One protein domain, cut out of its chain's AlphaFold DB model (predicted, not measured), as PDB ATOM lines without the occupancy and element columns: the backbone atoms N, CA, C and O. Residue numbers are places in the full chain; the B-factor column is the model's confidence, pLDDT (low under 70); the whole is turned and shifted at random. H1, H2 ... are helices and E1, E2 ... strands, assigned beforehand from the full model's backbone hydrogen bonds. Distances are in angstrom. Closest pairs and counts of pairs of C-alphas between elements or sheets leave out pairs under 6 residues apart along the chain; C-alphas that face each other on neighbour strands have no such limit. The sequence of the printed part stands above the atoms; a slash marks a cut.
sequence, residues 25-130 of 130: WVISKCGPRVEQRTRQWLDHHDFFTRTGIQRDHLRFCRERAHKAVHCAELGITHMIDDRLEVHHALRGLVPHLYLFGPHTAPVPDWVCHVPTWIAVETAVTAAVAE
ATOM      1  N   TRP A  25     421.073 584.820 403.583       98.66
ATOM      2  CA  TRP A  25     421.596 585.861 404.462       98.66
ATOM      3  C   TRP A  25     421.519 587.230 403.796       98.66
ATOM      4  O   TRP A  25     421.830 587.383 402.616       98.66
ATOM      5  N   VAL A  26     421.182 588.255 404.578       98.39
ATOM      6  CA  VAL A  26     421.346 589.653 404.167       98.39
ATOM      7  C   VAL A  26     422.660 590.172 404.738       98.39
ATOM      8  O   VAL A  26     422.812 590.306 405.953       98.39
ATOM      9  N   ILE A  27     423.609 590.502 403.861       98.32
ATOM     10  CA  ILE A  27     424.908 591.073 404.241       98.32
ATOM     11  C   ILE A  27     424.995 592.502 403.701       98.32
ATOM     12  O   ILE A  27     425.070 592.725 402.490       98.32
ATOM     13  N   SER A  28     425.008 593.496 404.592       97.43
ATOM     14  CA  SER A  28     424.945 594.912 404.207       97.43
ATOM     15  C   SER A  28     426.129 595.725 404.725       97.43
ATOM     16  O   SER A  28     426.456 595.712 405.913       97.43
ATOM     17  N   LYS A  29     426.751 596.503 403.830       97.29
ATOM     18  CA  LYS A  29     427.747 597.501 404.222       97.29
ATOM     19  C   LYS A  29     427.038 598.777 404.637       97.29
ATOM     20  O   LYS A  29     426.429 599.439 403.794       97.29
ATOM     21  N   CYS A  30     427.186 599.194 405.890       96.35
ATOM     22  CA  CYS A  30     426.638 600.472 406.336       96.35
ATOM     23  C   CYS A  30     427.301 601.007 407.614       96.35
ATOM     24  O   CYS A  30     427.901 600.269 408.395       96.35
ATOM     25  N   GLY A  31     427.188 602.322 407.829       96.20
ATOM     26  CA  GLY A  31     427.518 602.948 409.112       96.20
ATOM     27  C   GLY A  31     426.367 602.818 410.125       96.20
ATOM     28  O   GLY A  31     425.236 602.553 409.708       96.20
ATOM     29  N   PRO A  32     426.597 603.080 411.426       94.35
ATOM     30  CA  PRO A  32     425.629 602.791 412.497       94.35
ATOM     31  C   PRO A  32     424.237 603.410 412.293       94.35
ATOM     32  O   PRO A  32     423.214 602.766 412.511       94.35
ATOM     33  N   ARG A  33     424.172 604.653 411.799       95.83
ATOM     34  CA  ARG A  33     422.894 605.333 411.532       95.83
ATOM     35  C   ARG A  33     422.103 604.682 410.396       95.83
ATOM     36  O   ARG A  33     420.876 604.641 410.437       95.83
ATOM     37  N   VAL A  34     422.797 604.225 409.356       95.29
ATOM     38  CA  VAL A  34     422.162 603.541 408.224       95.29
ATOM     39  C   VAL A  34     421.764 602.131 408.640       95.29
ATOM     40  O   VAL A  34     420.665 601.721 408.300       95.29
ATOM     41  N   GLU A  35     422.567 601.454 409.461       96.95
ATOM     42  CA  GLU A  35     422.229 600.156 410.050       96.95
ATOM     43  C   GLU A  35     420.881 600.199 410.782       96.95
ATOM     44  O   GLU A  35     419.987 599.405 410.489       96.95
ATOM     45  N   GLN A  36     420.693 601.181 411.672       96.20
ATOM     46  CA  GLN A  36     419.431 601.363 412.393       96.20
ATOM     47  C   GLN A  36     418.251 601.573 411.431       96.20
ATOM     48  O   GLN A  36     417.194 600.969 411.602       96.20
ATOM     49  N   ARG A  37     418.435 602.399 410.394       95.62
ATOM     50  CA  ARG A  37     417.398 602.640 409.378       95.62
ATOM     51  C   ARG A  37     417.095 601.396 408.551       95.62
ATOM     52  O   ARG A  37     415.932 601.167 408.246       95.62
ATOM     53  N   THR A  38     418.107 600.608 408.195       95.59
ATOM     54  CA  THR A  38     417.932 599.345 407.473       95.59
ATOM     55  C   THR A  38     417.122 598.369 408.312       95.59
ATOM     56  O   THR A  38     416.148 597.830 407.806       95.59
ATOM     57  N   ARG A  39     417.445 598.201 409.599       96.80
ATOM     58  CA  ARG A  39     416.666 597.339 410.506       96.80
ATOM     59  C   ARG A  39     415.202 597.776 410.587       96.80
ATOM     60  O   ARG A  39     414.317 596.970 410.337       96.80
ATOM     61  N   GLN A  40     414.958 599.068 410.815       96.13
ATOM     62  CA  GLN A  40     413.596 599.615 410.849       96.13
ATOM     63  C   GLN A  40     412.852 599.421 409.521       96.13
ATOM     64  O   GLN A  40     411.658 599.147 409.528       96.13
ATOM     65  N   TRP A  41     413.541 599.556 408.385       96.78
ATOM     66  CA  TRP A  41     412.946 599.318 407.072       96.78
ATOM     67  C   TRP A  41     412.552 597.848 406.895       96.78
ATOM     68  O   TRP A  41     411.431 597.573 406.477       96.78
ATOM     69  N   LEU A  42     413.432 596.911 407.262       97.23
ATOM     70  CA  LEU A  42     413.147 595.473 407.194       97.23
ATOM     71  C   LEU A  42     411.938 595.111 408.069       97.23
ATOM     72  O   LEU A  42     411.052 594.393 407.613       97.23
ATOM     73  N   ASP A  43     411.861 595.670 409.278       95.96
ATOM     74  CA  ASP A  43     410.722 595.482 410.183       95.96
ATOM     75  C   ASP A  43     409.432 596.073 409.620       95.96
ATOM     76  O   ASP A  43     408.398 595.412 409.592       95.96
ATOM     77  N   HIS A  44     409.494 597.309 409.124       95.82
ATOM     78  CA  HIS A  44     408.337 598.003 408.572       95.82
ATOM     79  C   HIS A  44     407.720 597.270 407.376       95.82
ATOM     80  O   HIS A  44     406.506 597.307 407.190       95.82
ATOM     81  N   HIS A  45     408.550 596.613 406.566       95.80
ATOM     82  CA  HIS A  45     408.102 595.865 405.396       95.80
ATOM     83  C   HIS A  45     407.780 594.394 405.683       95.80
ATOM     84  O   HIS A  45     407.507 593.663 404.727       95.80
ATOM     85  N   ASP A  46     407.807 593.975 406.954       95.81
ATOM     86  CA  ASP A  46     407.647 592.580 407.385       95.81
ATOM     87  C   ASP A  46     408.558 591.626 406.588       95.81
ATOM     88  O   ASP A  46     408.173 590.544 406.146       95.81
ATOM     89  N   PHE A  47     409.784 592.089 406.323       97.79
ATOM     90  CA  PHE A  47     410.698 591.480 405.362       97.79
ATOM     91  C   PHE A  47     410.981 590.011 405.682       97.79
ATOM     92  O   PHE A  47     410.931 589.165 404.794       97.79
ATOM     93  N   PHE A  48     411.267 589.711 406.949       97.99
ATOM     94  CA  PHE A  48     411.648 588.370 407.389       97.99
ATOM     95  C   PHE A  48     410.503 587.370 407.196       97.99
ATOM     96  O   PHE A  48     410.708 586.312 406.612       97.99
ATOM     97  N   THR A  49     409.277 587.739 407.576       97.38
ATOM     98  CA  THR A  49     408.087 586.897 407.387       97.38
ATOM     99  C   THR A  49     407.773 586.705 405.908       97.38
ATOM    100  O   THR A  49     407.497 585.594 405.469       97.38
ATOM    101  N   ARG A  50     407.843 587.781 405.114       97.58
ATOM    102  CA  ARG A  50     407.482 587.734 403.691       97.58
ATOM    103  C   ARG A  50     408.484 586.963 402.839       97.58
ATOM    104  O   ARG A  50     408.075 586.353 401.860       97.58
ATOM    105  N   THR A  51     409.771 587.010 403.183       98.24
ATOM    106  CA  THR A  51     410.841 586.357 402.406       98.24
ATOM    107  C   THR A  51     411.269 585.006 402.969       98.24
ATOM    108  O   THR A  51     411.916 584.249 402.263       98.24
ATOM    109  N   GLY A  52     410.961 584.697 404.231       98.17
ATOM    110  CA  GLY A  52     411.448 583.498 404.920       98.17
ATOM    111  C   GLY A  52     412.896 583.597 405.424       98.17
ATOM    112  O   GLY A  52     413.374 582.672 406.080       98.17
ATOM    113  N   ILE A  53     413.604 584.702 405.154       98.43
ATOM    114  CA  ILE A  53     414.944 584.936 405.709       98.43
ATOM    115  C   ILE A  53     414.825 585.087 407.225       98.43
ATOM    116  O   ILE A  53     414.021 585.883 407.716       98.43
ATOM    117  N   GLN A  54     415.652 584.354 407.970       97.58
ATOM    118  CA  GLN A  54     415.642 584.420 409.428       97.58
ATOM    119  C   GLN A  54     416.099 585.796 409.926       97.58
ATOM    120  O   GLN A  54     416.956 586.461 409.340       97.58
ATOM    121  N   ARG A  55     415.525 586.247 411.041       96.99
ATOM    122  CA  ARG A  55     415.796 587.584 411.594       96.99
ATOM    123  C   ARG A  55     417.239 587.750 412.081       96.99
ATOM    124  O   ARG A  55     417.774 588.859 412.052       96.99
ATOM    125  N   ASP A  56     417.863 586.665 412.517       97.45
ATOM    126  CA  ASP A  56     419.277 586.580 412.889       97.45
ATOM    127  C   ASP A  56     420.212 586.388 411.679       97.45
ATOM    128  O   ASP A  56     421.417 586.624 411.800       97.45
ATOM    129  N   HIS A  57     419.675 586.104 410.486       98.30
ATOM    130  CA  HIS A  57     420.421 586.032 409.226       98.30
ATOM    131  C   HIS A  57     420.690 587.411 408.598       98.30
ATOM    132  O   HIS A  57     420.593 587.630 407.385       98.30
ATOM    133  N   LEU A  58     421.050 588.378 409.442       97.98
ATOM    134  CA  LEU A  58     421.339 589.754 409.059       97.98
ATOM    135  C   LEU A  58     422.712 590.169 409.594       97.98
ATOM    136  O   LEU A  58     422.890 590.422 410.789       97.98
ATOM    137  N   ARG A  59     423.684 590.291 408.688       98.02
ATOM    138  CA  ARG A  59     425.058 590.704 408.992       98.02
ATOM    139  C   ARG A  59     425.331 592.101 408.454       98.02
ATOM    140  O   ARG A  59     424.947 592.460 407.341       98.02
ATOM    141  N   PHE A  60     426.064 592.879 409.241       98.08
ATOM    142  CA  PHE A  60     426.538 594.194 408.839       98.08
ATOM    143  C   PHE A  60     428.059 594.242 408.841       98.08
ATOM    144  O   PHE A  60     428.723 593.658 409.696       98.08
ATOM    145  N   CYS A  61     428.620 594.969 407.883       97.69
ATOM    146  CA  CYS A  61     430.038 595.292 407.837       97.69
ATOM    147  C   CYS A  61     430.236 596.796 407.602       97.69
ATOM    148  O   CYS A  61     429.325 597.509 407.168       97.69
ATOM    149  N   ARG A  62     431.432 597.303 407.917       96.76
ATOM    150  CA  ARG A  62     431.763 598.729 407.744       96.76
ATOM    151  C   ARG A  62     432.376 599.038 406.378       96.76
ATOM    152  O   ARG A  62     432.147 600.121 405.844       96.76
ATOM    153  N   GLU A  63     433.031 598.059 405.764       96.26
ATOM    154  CA  GLU A  63     433.654 598.172 404.443       96.26
ATOM    155  C   GLU A  63     433.114 597.102 403.498       96.26
ATOM    156  O   GLU A  63     432.661 596.044 403.938       96.26
ATOM    157  N   ARG A  64     433.118 597.381 402.188       95.45
ATOM    158  CA  ARG A  64     432.559 596.453 401.192       95.45
ATOM    159  C   ARG A  64     433.364 595.165 401.120       95.45
ATOM    160  O   ARG A  64     432.765 594.096 401.124       95.45
ATOM    161  N   ALA A  65     434.692 595.274 401.157       96.06
ATOM    162  CA  ALA A  65     435.590 594.127 401.197       96.06
ATOM    163  C   ALA A  65     435.314 593.207 402.400       96.06
ATOM    164  O   ALA A  65     435.399 591.992 402.280       96.06
ATOM    165  N   HIS A  66     434.862 593.753 403.536       97.67
ATOM    166  CA  HIS A  66     434.510 592.957 404.718       97.67
ATOM    167  C   HIS A  66     433.250 592.095 404.545       97.67
ATOM    168  O   HIS A  66     432.952 591.286 405.421       97.67
ATOM    169  N   LYS A  67     432.519 592.199 403.424       98.14
ATOM    170  CA  LYS A  67     431.539 591.164 403.070       98.14
ATOM    171  C   LYS A  67     432.208 589.803 402.853       98.14
ATOM    172  O   LYS A  67     431.579 588.797 403.160       98.14
ATOM    173  N   ALA A  68     433.464 589.767 402.398       97.93
ATOM    174  CA  ALA A  68     434.214 588.527 402.196       97.93
ATOM    175  C   ALA A  68     434.415 587.739 403.494       97.93
ATOM    176  O   ALA A  68     434.274 586.524 403.480       97.93
ATOM    177  N   VAL A  69     434.640 588.422 404.622       98.06
ATOM    178  CA  VAL A  69     434.750 587.776 405.943       98.06
ATOM    179  C   VAL A  69     433.459 587.029 406.278       98.06
ATOM    180  O   VAL A  69     433.491 585.828 406.518       98.06
ATOM    181  N   HIS A  70     432.312 587.710 406.173       98.26
ATOM    182  CA  HIS A  70     431.004 587.081 406.394       98.26
ATOM    183  C   HIS A  70     430.748 585.928 405.419       98.26
ATOM    184  O   HIS A  70     430.217 584.899 405.819       98.26
ATOM    185  N   CYS A  71     431.125 586.079 404.144       98.53
ATOM    186  CA  CYS A  71     430.935 585.023 403.149       98.53
ATOM    187  C   CYS A  71     431.764 583.776 403.462       98.53
ATOM    188  O   CYS A  71     431.249 582.671 403.328       98.53
ATOM    189  N   ALA A  72     433.010 583.954 403.905       98.18
ATOM    190  CA  ALA A  72     433.881 582.857 404.305       98.18
ATOM    191  C   ALA A  72     433.356 582.144 405.560       98.18
ATOM    192  O   ALA A  72     433.254 580.921 405.564       98.18
ATOM    193  N   GLU A  73     432.977 582.894 406.599       98.18
ATOM    194  CA  GLU A  73     432.464 582.336 407.860       98.18
ATOM    195  C   GLU A  73     431.162 581.546 407.677       98.18
ATOM    196  O   GLU A  73     430.952 580.530 408.334       98.18
ATOM    197  N   LEU A  74     430.287 582.020 406.788       98.08
ATOM    198  CA  LEU A  74     428.973 581.427 406.541       98.08
ATOM    199  C   LEU A  74     428.977 580.377 405.420       98.08
ATOM    200  O   LEU A  74     427.948 579.744 405.194       98.08
ATOM    201  N   GLY A  75     430.084 580.211 404.689       97.88
ATOM    202  CA  GLY A  75     430.149 579.321 403.526       97.88
ATOM    203  C   GLY A  75     429.224 579.747 402.379       97.88
ATOM    204  O   GLY A  75     428.589 578.903 401.751       97.88
ATOM    205  N   ILE A  76     429.105 581.055 402.116       98.24
ATOM    206  CA  ILE A  76     428.217 581.582 401.068       98.24
ATOM    207  C   ILE A  76     428.660 581.080 399.690       98.24
ATOM    208  O   ILE A  76     429.794 581.303 399.270       98.24
ATOM    209  N   THR A  77     427.730 580.469 398.954       97.96
ATOM    210  CA  THR A  77     427.973 579.935 397.604       97.96
ATOM    211  C   THR A  77     427.506 580.871 396.488       97.96
ATOM    212  O   THR A  77     428.101 580.887 395.412       97.96
ATOM    213  N   HIS A  78     426.472 581.677 396.750       98.51
ATOM    214  CA  HIS A  78     425.853 582.594 395.791       98.51
ATOM    215  C   HIS A  78     425.790 584.009 396.386       98.51
ATOM    216  O   HIS A  78     425.179 584.208 397.437       98.51
ATOM    217  N   MET A  79     426.389 585.000 395.722       98.52
ATOM    218  CA  MET A  79     426.301 586.414 396.115       98.52
ATOM    219  C   MET A  79     425.571 587.235 395.054       98.52
ATOM    220  O   MET A  79     425.966 587.244 393.890       98.52
ATOM    221  N   ILE A  80     424.576 588.008 395.489       98.60
ATOM    222  CA  ILE A  80     423.867 588.995 394.670       98.60
ATOM    223  C   ILE A  80     424.200 590.386 395.215       98.60
ATOM    224  O   ILE A  80     423.857 590.712 396.353       98.60
ATOM    225  N   ASP A  81     424.874 591.212 394.416       98.07
ATOM    226  CA  ASP A  81     425.259 592.574 394.808       98.07
ATOM    227  C   ASP A  81     425.311 593.501 393.585       98.07
ATOM    228  O   ASP A  81     425.691 593.073 392.493       98.07
ATOM    229  N   ASP A  82     424.943 594.772 393.751       96.59
ATOM    230  CA  ASP A  82     424.951 595.781 392.681       96.59
ATOM    231  C   ASP A  82     426.352 596.361 392.412       96.59
ATOM    232  O   ASP A  82     426.577 597.073 391.426       96.59
ATOM    233  N   ARG A  83     427.323 596.076 393.286       96.28
ATOM    234  CA  ARG A  83     428.669 596.654 393.245       96.28
ATOM    235  C   ARG A  83     429.702 595.650 392.761       96.28
ATOM    236  O   ARG A  83     430.069 594.723 393.474       96.28
ATOM    237  N   LEU A  84     430.311 595.942 391.611       95.94
ATOM    238  CA  LEU A  84     431.445 595.166 391.099       95.94
ATOM    239  C   LEU A  84     432.631 595.112 392.085       95.94
ATOM    240  O   LEU A  84     433.298 594.092 392.188       95.94
ATOM    241  N   GLU A  85     432.850 596.171 392.873       96.00
ATOM    242  CA  GLU A  85     433.854 596.204 393.953       96.00
ATOM    243  C   GLU A  85     433.645 595.085 394.995       96.00
ATOM    244  O   GLU A  85     434.616 594.520 395.493       96.00
ATOM    245  N   VAL A  86     432.391 594.730 395.310       97.55
ATOM    246  CA  VAL A  86     432.086 593.603 396.208       97.55
ATOM    247  C   VAL A  86     432.473 592.293 395.538       97.55
ATOM    248  O   VAL A  86     433.165 591.483 396.144       97.55
ATOM    249  N   HIS A  87     432.090 592.109 394.275       98.03
ATOM    250  CA  HIS A  87     432.413 590.897 393.520       98.03
ATOM    251  C   HIS A  87     433.923 590.701 393.349       98.03
ATOM    252  O   HIS A  87     434.404 589.580 393.463       98.03
ATOM    253  N   HIS A  88     434.695 591.778 393.186       97.32
ATOM    254  CA  HIS A  88     436.157 591.702 393.204       97.32
ATOM    255  C   HIS A  88     436.707 591.133 394.516       97.32
ATOM    256  O   HIS A  88     437.608 590.300 394.475       97.32
ATOM    257  N   ALA A  89     436.153 591.535 395.663       97.72
ATOM    258  CA  ALA A  89     436.572 591.029 396.972       97.72
ATOM    259  C   ALA A  89     436.145 589.572 397.234       97.72
ATOM    260  O   ALA A  89     436.681 588.932 398.135       97.72
ATOM    261  N   LEU A  90     435.179 589.057 396.473       98.34
ATOM    262  CA  LEU A  90     434.649 587.697 396.612       98.34
ATOM    263  C   LEU A  90     435.168 586.734 395.547       98.34
ATOM    264  O   LEU A  90     434.911 585.532 395.629       98.34
ATOM    265  N   ARG A  91     435.889 587.239 394.544       97.33
ATOM    266  CA  ARG A  91     436.415 586.428 393.449       97.33
ATOM    267  C   ARG A  91     437.363 585.360 393.992       97.33
ATOM    268  O   ARG A  91     438.331 585.669 394.677       97.33
ATOM    269  N   GLY A  92     437.077 584.101 393.663       97.30
ATOM    270  CA  GLY A  92     437.819 582.936 394.155       97.30
ATOM    271  C   GLY A  92     437.395 582.445 395.545       97.30
ATOM    272  O   GLY A  92     437.850 581.384 395.957       97.30
ATOM    273  N   LEU A  93     436.516 583.173 396.242       98.11
ATOM    274  CA  LEU A  93     435.926 582.761 397.519       98.11
ATOM    275  C   LEU A  93     434.484 582.269 397.341       98.11
ATOM    276  O   LEU A  93     434.136 581.202 397.832       98.11
ATOM    277  N   VAL A  94     433.655 583.048 396.643       98.41
ATOM    278  CA  VAL A  94     432.251 582.715 396.365       98.41
ATOM    279  C   VAL A  94     432.142 582.230 394.912       98.41
ATOM    280  O   VAL A  94     432.487 583.000 394.013       98.41
ATOM    281  N   PRO A  95     431.679 580.992 394.657       97.41
ATOM    282  CA  PRO A  95     431.631 580.419 393.308       97.41
ATOM    283  C   PRO A  95     430.675 581.131 392.345       97.41
ATOM    284  O   PRO A  95     431.017 581.313 391.179       97.41
ATOM    285  N   HIS A  96     429.498 581.558 392.817       98.29
ATOM    286  CA  HIS A  96     428.470 582.160 391.965       98.29
ATOM    287  C   HIS A  96     428.272 583.642 392.304       98.29
ATOM    288  O   HIS A  96     427.715 584.001 393.346       98.29
ATOM    289  N   LEU A  97     428.740 584.515 391.411       98.59
ATOM    290  CA  LEU A  97     428.707 585.967 391.575       98.59
ATOM    291  C   LEU A  97     427.712 586.598 390.601       98.59
ATOM    292  O   LEU A  97     427.897 586.532 389.385       98.59
ATOM    293  N   TYR A  98     426.682 587.246 391.141       98.55
ATOM    294  CA  TYR A  98     425.612 587.873 390.374       98.55
ATOM    295  C   TYR A  98     425.639 589.394 390.535       98.55
ATOM    296  O   TYR A  98     425.356 589.938 391.610       98.55
ATOM    297  N   LEU A  99     425.971 590.095 389.451       98.39
ATOM    298  CA  LEU A  99     425.987 591.552 389.401       98.39
ATOM    299  C   LEU A  99     424.568 592.071 389.159       98.39
ATOM    300  O   LEU A  99     424.035 591.939 388.057       98.39
ATOM    301  N   PHE A 100     423.954 592.644 390.191       98.36
ATOM    302  CA  PHE A 100     422.554 593.055 390.149       98.36
ATOM    303  C   PHE A 100     422.343 594.454 389.567       98.36
ATOM    304  O   PHE A 100     423.079 595.395 389.867       98.36
ATOM    305  N   GLY A 101     421.248 594.609 388.825       96.42
ATOM    306  CA  GLY A 101     420.724 595.908 388.418       96.42
ATOM    307  C   GLY A 101     421.373 596.485 387.157       96.42
ATOM    308  O   GLY A 101     422.107 595.794 386.445       96.42
ATOM    309  N   PRO A 102     421.066 597.748 386.820       92.45
ATOM    310  CA  PRO A 102     421.581 598.374 385.609       92.45
ATOM    311  C   PRO A 102     423.091 598.619 385.720       92.45
ATOM    312  O   PRO A 102     423.562 599.194 386.699       92.45
ATOM    313  N   HIS A 103     423.834 598.238 384.680       89.56
ATOM    314  CA  HIS A 103     425.257 598.541 384.527       89.56
ATOM    315  C   HIS A 103     425.516 599.124 383.143       89.56
ATOM    316  O   HIS A 103     425.015 598.612 382.146       89.56
ATOM    317  N   THR A 104     426.267 600.222 383.095       86.61
ATOM    318  CA  THR A 104     426.652 600.898 381.844       86.61
ATOM    319  C   THR A 104     428.068 600.547 381.402       86.61
ATOM    320  O   THR A 104     428.399 600.692 380.229       86.61
ATOM    321  N   ALA A 105     428.909 600.100 382.336       89.00
ATOM    322  CA  ALA A 105     430.246 599.621 382.040       89.00
ATOM    323  C   ALA A 105     430.201 598.166 381.542       89.00
ATOM    324  O   ALA A 105     429.270 597.434 381.890       89.00
ATOM    325  N   PRO A 106     431.210 597.723 380.770       92.64
ATOM    326  CA  PRO A 106     431.359 596.318 380.415       92.64
ATOM    327  C   PRO A 106     431.360 595.434 381.662       92.64
ATOM    328  O   PRO A 106     432.105 595.684 382.613       92.64
ATOM    329  N   VAL A 107     430.521 594.401 381.649       95.71
ATOM    330  CA  VAL A 107     430.466 593.412 382.722       95.71
ATOM    331  C   VAL A 107     431.569 592.376 382.488       95.71
ATOM    332  O   VAL A 107     431.642 591.830 381.385       95.71
ATOM    333  N   PRO A 108     432.438 592.101 383.477       96.19
ATOM    334  CA  PRO A 108     433.440 591.051 383.343       96.19
ATOM    335  C   PRO A 108     432.816 589.659 383.190       96.19
ATOM    336  O   PRO A 108     431.785 589.368 383.784       96.19
ATOM    337  N   ASP A 109     433.489 588.778 382.455       96.16
ATOM    338  CA  ASP A 109     433.045 587.405 382.164       96.16
ATOM    339  C   ASP A 109     432.909 586.494 383.398       96.16
ATOM    340  O   ASP A 109     432.159 585.523 383.377       96.16
ATOM    341  N   TRP A 110     433.602 586.817 384.490       96.74
ATOM    342  CA  TRP A 110     433.576 586.070 385.751       96.74
ATOM    343  C   TRP A 110     432.428 586.465 386.699       96.74
ATOM    344  O   TRP A 110     432.355 585.934 387.809       96.74
ATOM    345  N   VAL A 111     431.535 587.377 386.297       97.78
ATOM    346  CA  VAL A 111     430.270 587.645 387.004       97.78
ATOM    347  C   VAL A 111     429.081 587.484 386.063       97.78
ATOM    348  O   VAL A 111     429.118 587.887 384.903       97.78
ATOM    349  N   CYS A 112     427.982 586.945 386.577       97.66
ATOM    350  CA  CYS A 112     426.726 586.849 385.846       97.66
ATOM    351  C   CYS A 112     425.923 588.146 386.022       97.66
ATOM    352  O   CYS A 112     425.555 588.513 387.140       97.66
ATOM    353  N   HIS A 113     425.641 588.866 384.934       97.95
ATOM    354  CA  HIS A 113     424.800 590.065 384.999       97.95
ATOM    355  C   HIS A 113     423.322 589.696 385.149       97.95
ATOM    356  O   HIS A 113     422.768 588.981 384.318       97.95
ATOM    357  N   VAL A 114     422.667 590.232 386.179       98.09
ATOM    358  CA  VAL A 114     421.247 590.000 386.470       98.09
ATOM    359  C   VAL A 114     420.524 591.339 386.678       98.09
ATOM    360  O   VAL A 114     420.462 591.871 387.788       98.09
ATOM    361  N   PRO A 115     419.958 591.946 385.619       96.84
ATOM    362  CA  PRO A 115     419.416 593.304 385.704       96.84
ATOM    363  C   PRO A 115     418.141 593.416 386.557       96.84
ATOM    364  O   PRO A 115     417.759 594.522 386.940       96.84
ATOM    365  N   THR A 116     417.469 592.301 386.851       98.03
ATOM    366  CA  THR A 116     416.208 592.252 387.606       98.03
ATOM    367  C   THR A 116     416.187 591.074 388.574       98.03
ATOM    368  O   THR A 116     416.948 590.121 388.422       98.03
ATOM    369  N   TRP A 117     415.274 591.097 389.549       98.37
ATOM    370  CA  TRP A 117     415.070 589.959 390.452       98.37
ATOM    371  C   TRP A 117     414.579 588.707 389.721       98.37
ATOM    372  O   TRP A 117     414.970 587.606 390.081       98.37
ATOM    373  N   ILE A 118     413.810 588.854 388.641       98.27
ATOM    374  CA  ILE A 118     413.440 587.713 387.791       98.27
ATOM    375  C   ILE A 118     414.682 587.103 387.122       98.27
ATOM    376  O   ILE A 118     414.815 585.885 387.060       98.27
ATOM    377  N   ALA A 119     415.633 587.929 386.673       98.14
ATOM    378  CA  ALA A 119     416.898 587.430 386.135       98.14
ATOM    379  C   ALA A 119     417.752 586.734 387.211       98.14
ATOM    380  O   ALA A 119     418.367 585.712 386.919       98.14
ATOM    381  N   VAL A 120     417.748 587.246 388.452       98.62
ATOM    382  CA  VAL A 120     418.365 586.571 389.609       98.62
ATOM    383  C   VAL A 120     417.755 585.184 389.793       98.62
ATOM    384  O   VAL A 120     418.496 584.209 389.866       98.62
ATOM    385  N   GLU A 121     416.424 585.086 389.844       98.12
ATOM    386  CA  GLU A 121     415.721 583.815 390.045       98.12
ATOM    387  C   GLU A 121     416.147 582.781 389.003       98.12
ATOM    388  O   GLU A 121     416.551 581.680 389.372       98.12
ATOM    389  N   THR A 122     416.121 583.153 387.721       98.08
ATOM    390  CA  THR A 122     416.518 582.281 386.610       98.08
ATOM    391  C   THR A 122     417.973 581.833 386.728       98.08
ATOM    392  O   THR A 122     418.256 580.639 386.632       98.08
ATOM    393  N   ALA A 123     418.901 582.766 386.955       97.96
ATOM    394  CA  ALA A 123     420.333 582.475 386.945       97.96
ATOM    395  C   ALA A 123     420.784 581.656 388.167       97.96
ATOM    396  O   ALA A 123     421.605 580.750 388.038       97.96
ATOM    397  N   VAL A 124     420.225 581.935 389.346       97.62
ATOM    398  CA  VAL A 124     420.483 581.153 390.567       97.62
ATOM    399  C   VAL A 124     419.846 579.768 390.462       97.62
ATOM    400  O   VAL A 124     420.448 578.767 390.837       97.62
ATOM    401  N   THR A 125     418.640 579.683 389.898       95.90
ATOM    402  CA  THR A 125     417.950 578.408 389.658       95.90
ATOM    403  C   THR A 125     418.724 577.495 388.719       95.90
ATOM    404  O   THR A 125     418.750 576.287 388.954       95.90
ATOM    405  N   ALA A 126     419.332 578.049 387.670       95.14
ATOM    406  CA  ALA A 126     420.151 577.277 386.746       95.14
ATOM    407  C   ALA A 126     421.379 576.682 387.452       95.14
ATOM    408  O   ALA A 126     421.585 575.479 387.363       95.14
ATOM    409  N   ALA A 127     422.099 577.489 388.239       92.38
ATOM    410  CA  ALA A 127     423.333 577.074 388.914       92.38
ATOM    411  C   ALA A 127     423.147 575.964 389.965       92.38
ATOM    412  O   ALA A 127     424.055 575.181 390.203       92.38
ATOM    413  N   VAL A 128     421.979 575.884 390.611       87.50
ATOM    414  CA  VAL A 128     421.685 574.844 391.620       87.50
ATOM    415  C   VAL A 128     421.227 573.524 390.981       87.50
ATOM    416  O   VAL A 128     421.120 572.513 391.668       87.50
ATOM    417  N   ALA A 129     420.865 573.527 389.695       74.54
ATOM    418  CA  ALA A 129     420.451 572.317 388.983       74.54
ATOM    419  C   ALA A 129     421.633 571.531 388.376       74.54
ATOM    420  O   ALA A 129     421.406 570.445 387.842       74.54
ATOM    421  N   GLU A 130     422.844 572.088 388.443       54.01
ATOM    422  CA  GLU A 130     424.113 571.494 387.993       54.01
ATOM    423  C   GLU A 130     424.787 570.686 389.113       54.01
ATOM    424  O   GLU A 130     425.356 569.618 388.788       54.01
TER     425      GLU A 130
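Overview. This is residues 25 to 130 of the 130 residues of an uncharacterized protein of Nocardia brasiliensis ATCC 700358 (UniProt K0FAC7). Two small parallel sheets stand edge to edge, E1 E2 and E3 E4 E5, with E1 and E3 near each other but not paired, and helices cover both sides. H4 and H5 cover opposite faces of the three-stranded sheet, while the pair E1 E2 stands between H1 and H3, with H2 at the far end of H1. The printed part has 106 residues with five named helices and five named strands, in the order E1 H1 H2 E2 H3 E3 H4 E4 E5 H5; the class is mixed, helices and strands. The whole is compact, with a radius of gyration of the C-alphas of 14.2 A and spans of 36 by 29 by 28 A.

Arrangement. E1, residues 26 to 29, and E2, residues 58 to 61, are parallel neighbours at 20 degrees, with N 28 and O 59 2.9 A apart, within hydrogen-bond range. H1, residues 32 to 44, and H2, residues 47 to 51, lie between them in the chain, a strand-helix-strand unit, two parallel neighbour strands joined through helices, with a right-handed crossover. H1 and H2 are close but not clearly touching; their closest C-alphas, of Leu 42 and Phe 48, are 7.3 A apart. H3, residues 67 to 74, has its closest C-alpha to E1 at Lys 67, 6.7 A from that of Ile 27. H3 touches H4, residues 84 to 90, the same way at a steep tilt of 37 degrees, only just past shallow; their closest C-alphas are those of Ala 68 and Leu 90, 5.7 A apart. E3, residues 78 to 81, is an edge strand and the parallel neighbour of E4, residues 96 to 100, with N 98 and O 79 2.8 A apart; E3, H4 and E4 form a second such unit, also right-handed. E5, residues 112 to 114, is the parallel neighbour of E4 on its other side, with N 99 and O 112 2.8 A apart. H4 is on this sheet at a height of 9.1 A, and H5, residues 117 to 127, is on the opposite face at 9.0 A. In H1, H2, H3, H4 and H5 every O i to N i+4 pair is within hydrogen-bond range.

Along the chain. E1 begins at C-alpha 26, (421.346, 589.653, 404.167). H1 is 18.4 A long, H3 10.7 A, E4 12.5 A and H5 15.4 A. H5 ends at C-alpha 127, (423.333, 577.074, 388.914).

Size, cuts and confidence. The C-alphas of Arg 33 and Glu 130, the two farthest apart, are 41.2 A apart. The printed part has no cut. The link from E4 to E5 is long, with 11 residues. The mean pLDDT of the printed part is 96.3, and residue 130 is under 70.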